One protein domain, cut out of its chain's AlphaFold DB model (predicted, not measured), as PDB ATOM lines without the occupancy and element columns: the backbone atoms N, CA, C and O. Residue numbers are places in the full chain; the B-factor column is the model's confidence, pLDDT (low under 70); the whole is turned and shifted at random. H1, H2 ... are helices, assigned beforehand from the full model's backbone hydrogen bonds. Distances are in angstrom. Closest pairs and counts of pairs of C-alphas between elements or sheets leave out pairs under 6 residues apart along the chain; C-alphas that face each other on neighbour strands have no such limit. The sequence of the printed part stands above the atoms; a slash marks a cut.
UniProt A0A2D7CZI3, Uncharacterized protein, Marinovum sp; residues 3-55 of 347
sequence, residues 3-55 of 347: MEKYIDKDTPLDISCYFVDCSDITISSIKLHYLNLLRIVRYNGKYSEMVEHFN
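Overview. This is residues 3 to 55 of the 347 residues of an uncharacterized protein of Marinovum sp (UniProt A0A2D7CZI3). One long helix, H2, makes the longest axis; H3 turns off at its far end to make a corner, and the chain before H2 runs along one side of it, with the short H1 there, then folds back at residues 20 to 28, which stick out at the other end. The printed part has 53 residues, with three named helices in the order H1, H2, H3, no named strand, and the class all helix. The whole is only just loose, close to compact, with a radius of gyration of the C-alphas of 12.1 A, and it is elongated, spanning 35 by 22 by 17 A.

Along the chain. Begin at C-alpha 3, at (21.811, 12.703, -15.318); residues 3 to 14 hold no named element. H1 follows at residues 15 to 18, 5.1 A from first to last C-alpha. Find C-alpha 27 at (23.253, 24.311, -32.048); from there H2 runs through residues 27 to 43, 24.5 A long, to C-alpha 43 at (25.240, 23.861, -7.592). H3 takes residues 47 to 54, 10.8 A long, and ends at C-alpha 54, at (32.683, 8.871, -15.899).

Arrangement. Look first at Tyr 18 and His 33, the closest C-alphas of H1 and H2, 7.8 A apart: these helices are close but not clearly touching. H2 and H3 are also close but not clearly touching; their closest C-alphas, of Val 41 and Tyr 47, are 5.6 A apart. They run opposite ways at a steep tilt of 66 degrees. H1 and H3 are apart. In H2 and H3 every O i to N i+4 pair is within hydrogen-bond range; H1 is too short for such a pair.

Size, cuts and confidence. The C-alphas farthest apart, of Ser 23 and Glu 52, are 35.5 A apart. The printed part has no cut; the link from H1 to H2 is short and that from H2 to H3 tight. In the B-factor column of this model, residues 3 to 12 are under 70.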
ATOM      1  N   MET A   3      22.634  11.520 -15.577       67.25
ATOM      2  CA  MET A   3      21.811  12.703 -15.318       67.25
ATOM      3  C   MET A   3      20.348  12.407 -14.946       67.25
ATOM      4  O   MET A   3      19.809  13.094 -14.089       67.25
ATOM      5  N   GLU A   4      19.716  11.366 -15.498       68.44
ATOM      6  CA  GLU A   4      18.310  11.001 -15.207       68.44
ATOM      7  C   GLU A   4      18.087  10.583 -13.747       68.44
ATOM      8  O   GLU A   4      16.959  10.548 -13.273       68.44
ATOM      9  N   LYS A   5      19.162  10.237 -13.029       68.00
ATOM     10  CA  LYS A   5      19.106   9.904 -11.603       68.00
ATOM     11  C   LYS A   5      19.100  11.154 -10.708       68.00
ATOM     12  O   LYS A   5      18.766  11.044  -9.533       68.00
ATOM     13  N   TYR A   6      19.506  12.312 -11.237       66.06
ATOM     14  CA  TYR A   6      19.750  13.533 -10.455       66.06
ATOM     15  C   TYR A   6      19.009  14.771 -10.976       66.06
ATOM     16  O   TYR A   6      19.010  15.798 -10.300       66.06
ATOM     17  N   ILE A   7      18.407  14.692 -12.161       65.06
ATOM     18  CA  ILE A   7      17.468  15.680 -12.688       65.06
ATOM     19  C   ILE A   7      16.075  15.118 -12.421       65.06
ATOM     20  O   ILE A   7      15.734  14.061 -12.949       65.06
ATOM     21  N   ASP A   8      15.292  15.800 -11.588       62.22
ATOM     22  CA  ASP A   8      13.884  15.448 -11.411       62.22
ATOM     23  C   ASP A   8      13.161  15.585 -12.757       62.22
ATOM     24  O   ASP A   8      13.409  16.517 -13.522       62.22
ATOM     25  N   LYS A   9      12.233  14.677 -13.060       59.53
ATOM     26  CA  LYS A   9      11.469  14.730 -14.322       59.53
ATOM     27  C   LYS A   9      10.620  16.000 -14.466       59.53
ATOM     28  O   LYS A   9      10.249  16.373 -15.571       59.53
ATOM     29  N   ASP A  10      10.373  16.687 -13.353       55.09
ATOM     30  CA  ASP A  10       9.641  17.953 -13.297       55.09
ATOM     31  C   ASP A  10      10.564  19.187 -13.376       55.09
ATOM     32  O   ASP A  10      10.101  20.327 -13.300       55.09
ATOM     33  N   THR A  11      11.883  18.999 -13.526       64.81
ATOM     34  CA  THR A  11      12.812  20.126 -13.689       64.81
ATOM     35  C   THR A  11      12.707  20.685 -15.118       64.81
ATOM     36  O   THR A  11      12.734  19.902 -16.068       64.81
ATOM     37  N   PRO A  12      12.731  22.019 -15.336       63.81
ATOM     38  CA  PRO A  12      12.651  22.637 -16.674       63.81
ATOM     39  C   PRO A  12      13.806  22.298 -17.632       63.81
ATOM     40  O   PRO A  12      13.897  22.861 -18.715       63.81
ATOM     41  N   LEU A  13      14.742  21.455 -17.198       70.56
ATOM     42  CA  LEU A  13      15.965  21.068 -17.891       70.56
ATOM     43  C   LEU A  13      15.972  19.587 -18.276       70.56
ATOM     44  O   LEU A  13      16.995  19.108 -18.759       70.56
ATOM     45  N   ASP A  14      14.864  18.867 -18.085       75.62
ATOM     46  CA  ASP A  14      14.682  17.580 -18.749       75.62
ATOM     47  C   ASP A  14      14.589  17.799 -20.265       75.62
ATOM     48  O   ASP A  14      13.911  18.715 -20.737       75.62
ATOM     49  N   ILE A  15      15.276  16.967 -21.046       77.50
ATOM     50  CA  ILE A  15      15.350  17.114 -22.502       77.50
ATOM     51  C   ILE A  15      13.974  16.960 -23.158       77.50
ATOM     52  O   ILE A  15      13.729  17.574 -24.192       77.50
ATOM     53  N   SER A  16      13.066  16.197 -22.535       75.69
ATOM     54  CA  SER A  16      11.683  16.031 -22.997       75.69
ATOM     55  C   SER A  16      10.834  17.293 -22.860       75.69
ATOM     56  O   SER A  16       9.790  17.380 -23.497       75.69
ATOM     57  N   CYS A  17      11.255  18.240 -22.018       78.00
ATOM     58  CA  CYS A  17      10.494  19.443 -21.682       78.00
ATOM     59  C   CYS A  17      11.235  20.738 -22.053       78.00
ATOM     60  O   CYS A  17      10.616  21.795 -22.132       78.00
ATOM     61  N   TYR A  18      12.556  20.676 -22.252       82.12
ATOM     62  CA  TYR A  18      13.395  21.850 -22.502       82.12
ATOM     63  C   TYR A  18      13.217  22.427 -23.911       82.12
ATOM     64  O   TYR A  18      13.292  23.641 -24.087       82.12
ATOM     65  N   PHE A  19      12.998  21.568 -24.909       88.06
ATOM     66  CA  PHE A  19      12.684  21.979 -26.279       88.06
ATOM     67  C   PHE A  19      11.198  21.742 -26.516       88.06
ATOM     68  O   PHE A  19      10.760  20.593 -26.517       88.06
ATOM     69  N   VAL A  20      10.429  22.821 -26.667       83.88
ATOM     70  CA  VAL A  20       8.970  22.736 -26.825       83.88
ATOM     71  C   VAL A  20       8.635  22.364 -28.264       83.88
ATOM     72  O   VAL A  20       7.833  21.462 -28.493       83.88
ATOM     73  N   ASP A  21       9.321  22.994 -29.220       86.00
ATOM     74  CA  ASP A  21       9.158  22.744 -30.646       86.00
ATOM     75  C   ASP A  21      10.469  22.282 -31.299       86.00
ATOM     76  O   ASP A  21      11.574  22.642 -30.888       86.00
ATOM     77  N   CYS A  22      10.372  21.530 -32.402       83.56
ATOM     78  CA  CYS A  22      11.549  21.122 -33.182       83.56
ATOM     79  C   CYS A  22      12.373  22.321 -33.688       83.56
ATOM     80  O   CYS A  22      13.576  22.188 -33.899       83.56
ATOM     81  N   SER A  23      11.744  23.486 -33.876       87.56
ATOM     82  CA  SER A  23      12.418  24.735 -34.254       87.56
ATOM     83  C   SER A  23      13.338  25.285 -33.166       87.56
ATOM     84  O   SER A  23      14.281  26.009 -33.485       87.56
ATOM     85  N   ASP A  24      13.102  24.929 -31.901       84.69
ATOM     86  CA  ASP A  24      13.934  25.371 -30.782       84.69
ATOM     87  C   ASP A  24      15.283  24.654 -30.774       84.69
ATOM     88  O   ASP A  24      16.246  25.167 -30.207       84.69
ATOM     89  N   ILE A  25      15.372  23.495 -31.438       87.75
ATOM     90  CA  ILE A  25      16.562  22.647 -31.500       87.75
ATOM     91  C   ILE A  25      17.572  23.250 -32.481       87.75
ATOM     92  O   ILE A  25      17.711  22.863 -33.639       87.75
ATOM     93  N   THR A  26      18.329  24.215 -31.975       88.62
ATOM     94  CA  THR A  26      19.475  24.830 -32.655       88.62
ATOM     95  C   THR A  26      20.785  24.465 -31.956       88.62
ATOM     96  O   THR A  26      20.803  24.203 -30.753       88.62
ATOM     97  N   ILE A  27      21.923  24.531 -32.657       82.69
ATOM     98  CA  ILE A  27      23.253  24.311 -32.048       82.69
ATOM     99  C   ILE A  27      23.450  25.190 -30.799       82.69
ATOM    100  O   ILE A  27      23.974  24.733 -29.783       82.69
ATOM    101  N   SER A  28      23.008  26.448 -30.857       88.12
ATOM    102  CA  SER A  28      23.097  27.394 -29.739       88.12
ATOM    103  C   SER A  28      22.242  26.964 -28.549       88.12
ATOM    104  O   SER A  28      22.717  26.977 -27.414       88.12
ATOM    105  N   SER A  29      21.007  26.533 -28.801       88.81
ATOM    106  CA  SER A  29      20.092  26.069 -27.754       88.81
ATOM    107  C   SER A  29      20.586  24.790 -27.060       88.81
ATOM    108  O   SER A  29      20.519  24.699 -25.834       88.81
ATOM    109  N   ILE A  30      21.182  23.853 -27.812       87.88
ATOM    110  CA  ILE A  30      21.788  22.618 -27.295       87.88
ATOM    111  C   ILE A  30      22.985  22.955 -26.402       87.88
ATOM    112  O   ILE A  30      23.112  22.426 -25.298       87.88
ATOM    113  N   LYS A  31      23.850  23.882 -26.839       88.06
ATOM    114  CA  LYS A  31      24.973  24.368 -26.022       88.06
ATOM    115  C   LYS A  31      24.478  24.998 -24.720       88.06
ATOM    116  O   LYS A  31      25.024  24.705 -23.657       88.06
ATOM    117  N   LEU A  32      23.440  25.834 -24.789       88.75
ATOM    118  CA  LEU A  32      22.870  26.493 -23.614       88.75
ATOM    119  C   LEU A  32      22.259  25.482 -22.636       88.75
ATOM    120  O   LEU A  32      22.503  25.572 -21.433       88.75
ATOM    121  N   HIS A  33      21.540  24.488 -23.157       88.25
ATOM    122  CA  HIS A  33      21.013  23.376 -22.376       88.25
ATOM    123  C   HIS A  33      22.131  22.663 -21.607       88.25
ATOM    124  O   HIS A  33      22.070  22.539 -20.385       88.25
ATOM    125  N   TYR A  34      23.213  22.293 -22.300       86.19
ATOM    126  CA  TYR A  34      24.356  21.612 -21.695       86.19
ATOM    127  C   TYR A  34      25.043  22.449 -20.602       86.19
ATOM    128  O   TYR A  34      25.395  21.932 -19.541       86.19
ATOM    129  N   LEU A  35      25.195  23.760 -20.810       86.75
ATOM    130  CA  LEU A  35      25.756  24.662 -19.799       86.75
ATOM    131  C   LEU A  35      24.860  24.776 -18.560       86.75
ATOM    132  O   LEU A  35      25.361  24.752 -17.433       86.75
ATOM    133  N   ASN A  36      23.543  24.868 -18.750       85.94
ATOM    134  CA  ASN A  36      22.584  24.912 -17.648       85.94
ATOM    135  C   ASN A  36      22.609  23.616 -16.830       85.94
ATOM    136  O   ASN A  36      22.636  23.661 -15.599       85.94
ATOM    137  N   LEU A  37      22.687  22.475 -17.513       84.69
ATOM    138  CA  LEU A  37      22.857  21.163 -16.902       84.69
ATOM    139  C   LEU A  37      24.124  21.084 -16.037       84.69
ATOM    140  O   LEU A  37      24.054  20.728 -14.859       84.69
ATOM    141  N   LEU A  38      25.277  21.496 -16.573       83.19
ATOM    142  CA  LEU A  38      26.531  21.541 -15.811       83.19
ATOM    143  C   LEU A  38      26.453  22.488 -14.606       83.19
ATOM    144  O   LEU A  38      27.020  22.198 -13.547       83.19
ATOM    145  N   ARG A  39      25.733  23.609 -14.737       84.00
ATOM    146  CA  ARG A  39      25.518  24.559 -13.639       84.00
ATOM    147  C   ARG A  39      24.746  23.921 -12.485       84.00
ATOM    148  O   ARG A  39      25.132  24.128 -11.337       84.00
ATOM    149  N   ILE A  40      23.714  23.128 -12.775       81.50
ATOM    150  CA  ILE A  40      22.950  22.392 -11.753       81.50
ATOM    151  C   ILE A  40      23.815  21.344 -11.066       81.50
ATOM    152  O   ILE A  40      23.859  21.306  -9.838       81.50
ATOM    153  N   VAL A  41      24.548  20.536 -11.835       82.81
ATOM    154  CA  VAL A  41      25.452  19.518 -11.271       82.81
ATOM    155  C   VAL A  41      26.449  20.155 -10.300       82.81
ATOM    156  O   VAL A  41      26.700  19.616  -9.219       82.81
ATOM    157  N   ARG A  42      26.987  21.328 -10.654       82.00
ATOM    158  CA  ARG A  42      27.884  22.094  -9.783       82.00
ATOM    159  C   ARG A  42      27.172  22.647  -8.545       82.00
ATOM    160  O   ARG A  42      27.705  22.491  -7.452       82.00
ATOM    161  N   TYR A  43      26.007  23.278  -8.704       81.88
ATOM    162  CA  TYR A  43      25.240  23.861  -7.592       81.88
ATOM    163  C   TYR A  43      24.830  22.803  -6.559       81.88
ATOM    164  O   TYR A  43      24.951  23.030  -5.360       81.88
ATOM    165  N   ASN A  44      24.460  21.609  -7.022       82.25
ATOM    166  CA  ASN A  44      24.061  20.490  -6.169       82.25
ATOM    167  C   ASN A  44      25.251  19.741  -5.536       82.25
ATOM    168  O   ASN A  44      25.057  18.700  -4.909       82.25
ATOM    169  N   GLY A  45      26.493  20.208  -5.729       81.94
ATOM    170  CA  GLY A  45      27.692  19.555  -5.191       81.94
ATOM    171  C   GLY A  45      27.981  18.174  -5.794       81.94
ATOM    172  O   GLY A  45      28.748  17.400  -5.230       81.94
ATOM    173  N   LYS A  46      27.378  17.847  -6.945       83.12
ATOM    174  CA  LYS A  46      27.457  16.526  -7.593       83.12
ATOM    175  C   LYS A  46      28.581  16.395  -8.613       83.12
ATOM    176  O   LYS A  46      28.729  15.348  -9.235       83.12
ATOM    177  N   TYR A  47      29.392  17.437  -8.776       82.81
ATOM    178  CA  TYR A  47      30.473  17.453  -9.757       82.81
ATOM    179  C   TYR A  47      31.495  16.329  -9.532       82.81
ATOM    180  O   TYR A  47      31.816  15.615 -10.477       82.81
ATOM    181  N   SER A  48      31.957  16.111  -8.296       85.06
ATOM    182  CA  SER A  48      32.925  15.045  -7.997       85.06
ATOM    183  C   SER A  48      32.355  13.650  -8.277       85.06
ATOM    184  O   SER A  48      33.017  12.838  -8.912       85.06
ATOM    185  N   GLU A  49      31.096  13.407  -7.899       85.94
ATOM    186  CA  GLU A  49      30.390  12.142  -8.162       85.94
ATOM    187  C   GLU A  49      30.203  11.895  -9.671       85.94
ATOM    188  O   GLU A  49      30.344  10.768 -10.144       85.94
ATOM    189  N   MET A  50      29.925  12.952 -10.445       84.50
ATOM    190  CA  MET A  50      29.872  12.893 -11.909       84.50
ATOM    191  C   MET A  50      31.228  12.487 -12.486       84.50
ATOM    192  O   MET A  50      31.308  11.567 -13.299       84.50
ATOM    193  N   VAL A  51      32.295  13.175 -12.068       83.69
ATOM    194  CA  VAL A  51      33.656  12.920 -12.550       83.69
ATOM    195  C   VAL A  51      34.062  11.487 -12.233       83.69
ATOM    196  O   VAL A  51      34.480  10.781 -13.142       83.69
ATOM    197  N   GLU A  52      33.867  11.018 -11.001       85.75
ATOM    198  CA  GLU A  52      34.136   9.628 -10.613       85.75
ATOM    199  C   GLU A  52      33.312   8.625 -11.420       85.75
ATOM    200  O   GLU A  52      33.841   7.606 -11.859       85.75
ATOM    201  N   HIS A  53      32.031   8.919 -11.672       84.81
ATOM    202  CA  HIS A  53      31.182   8.033 -12.457       84.81
ATOM    203  C   HIS A  53      31.690   7.856 -13.887       84.81
ATOM    204  O   HIS A  53      31.564   6.756 -14.423       84.81
ATOM    205  N   PHE A  54      32.197   8.916 -14.519       82.75
ATOM    206  CA  PHE A  54      32.683   8.871 -15.899       82.75
ATOM    207  C   PHE A  54      34.177   8.559 -16.012       82.75
ATOM    208  O   PHE A  54      34.639   8.189 -17.095       82.75
ATOM    209  N   ASN A  55      34.928   8.651 -14.915       82.19
ATOM    210  CA  ASN A  55      36.342   8.321 -14.900       82.19
ATOM    211  C   ASN A  55      36.550   6.856 -15.316       82.19
ATOM    212  O   ASN A  55      35.862   5.952 -14.845       82.19
TER     213      ASN A  55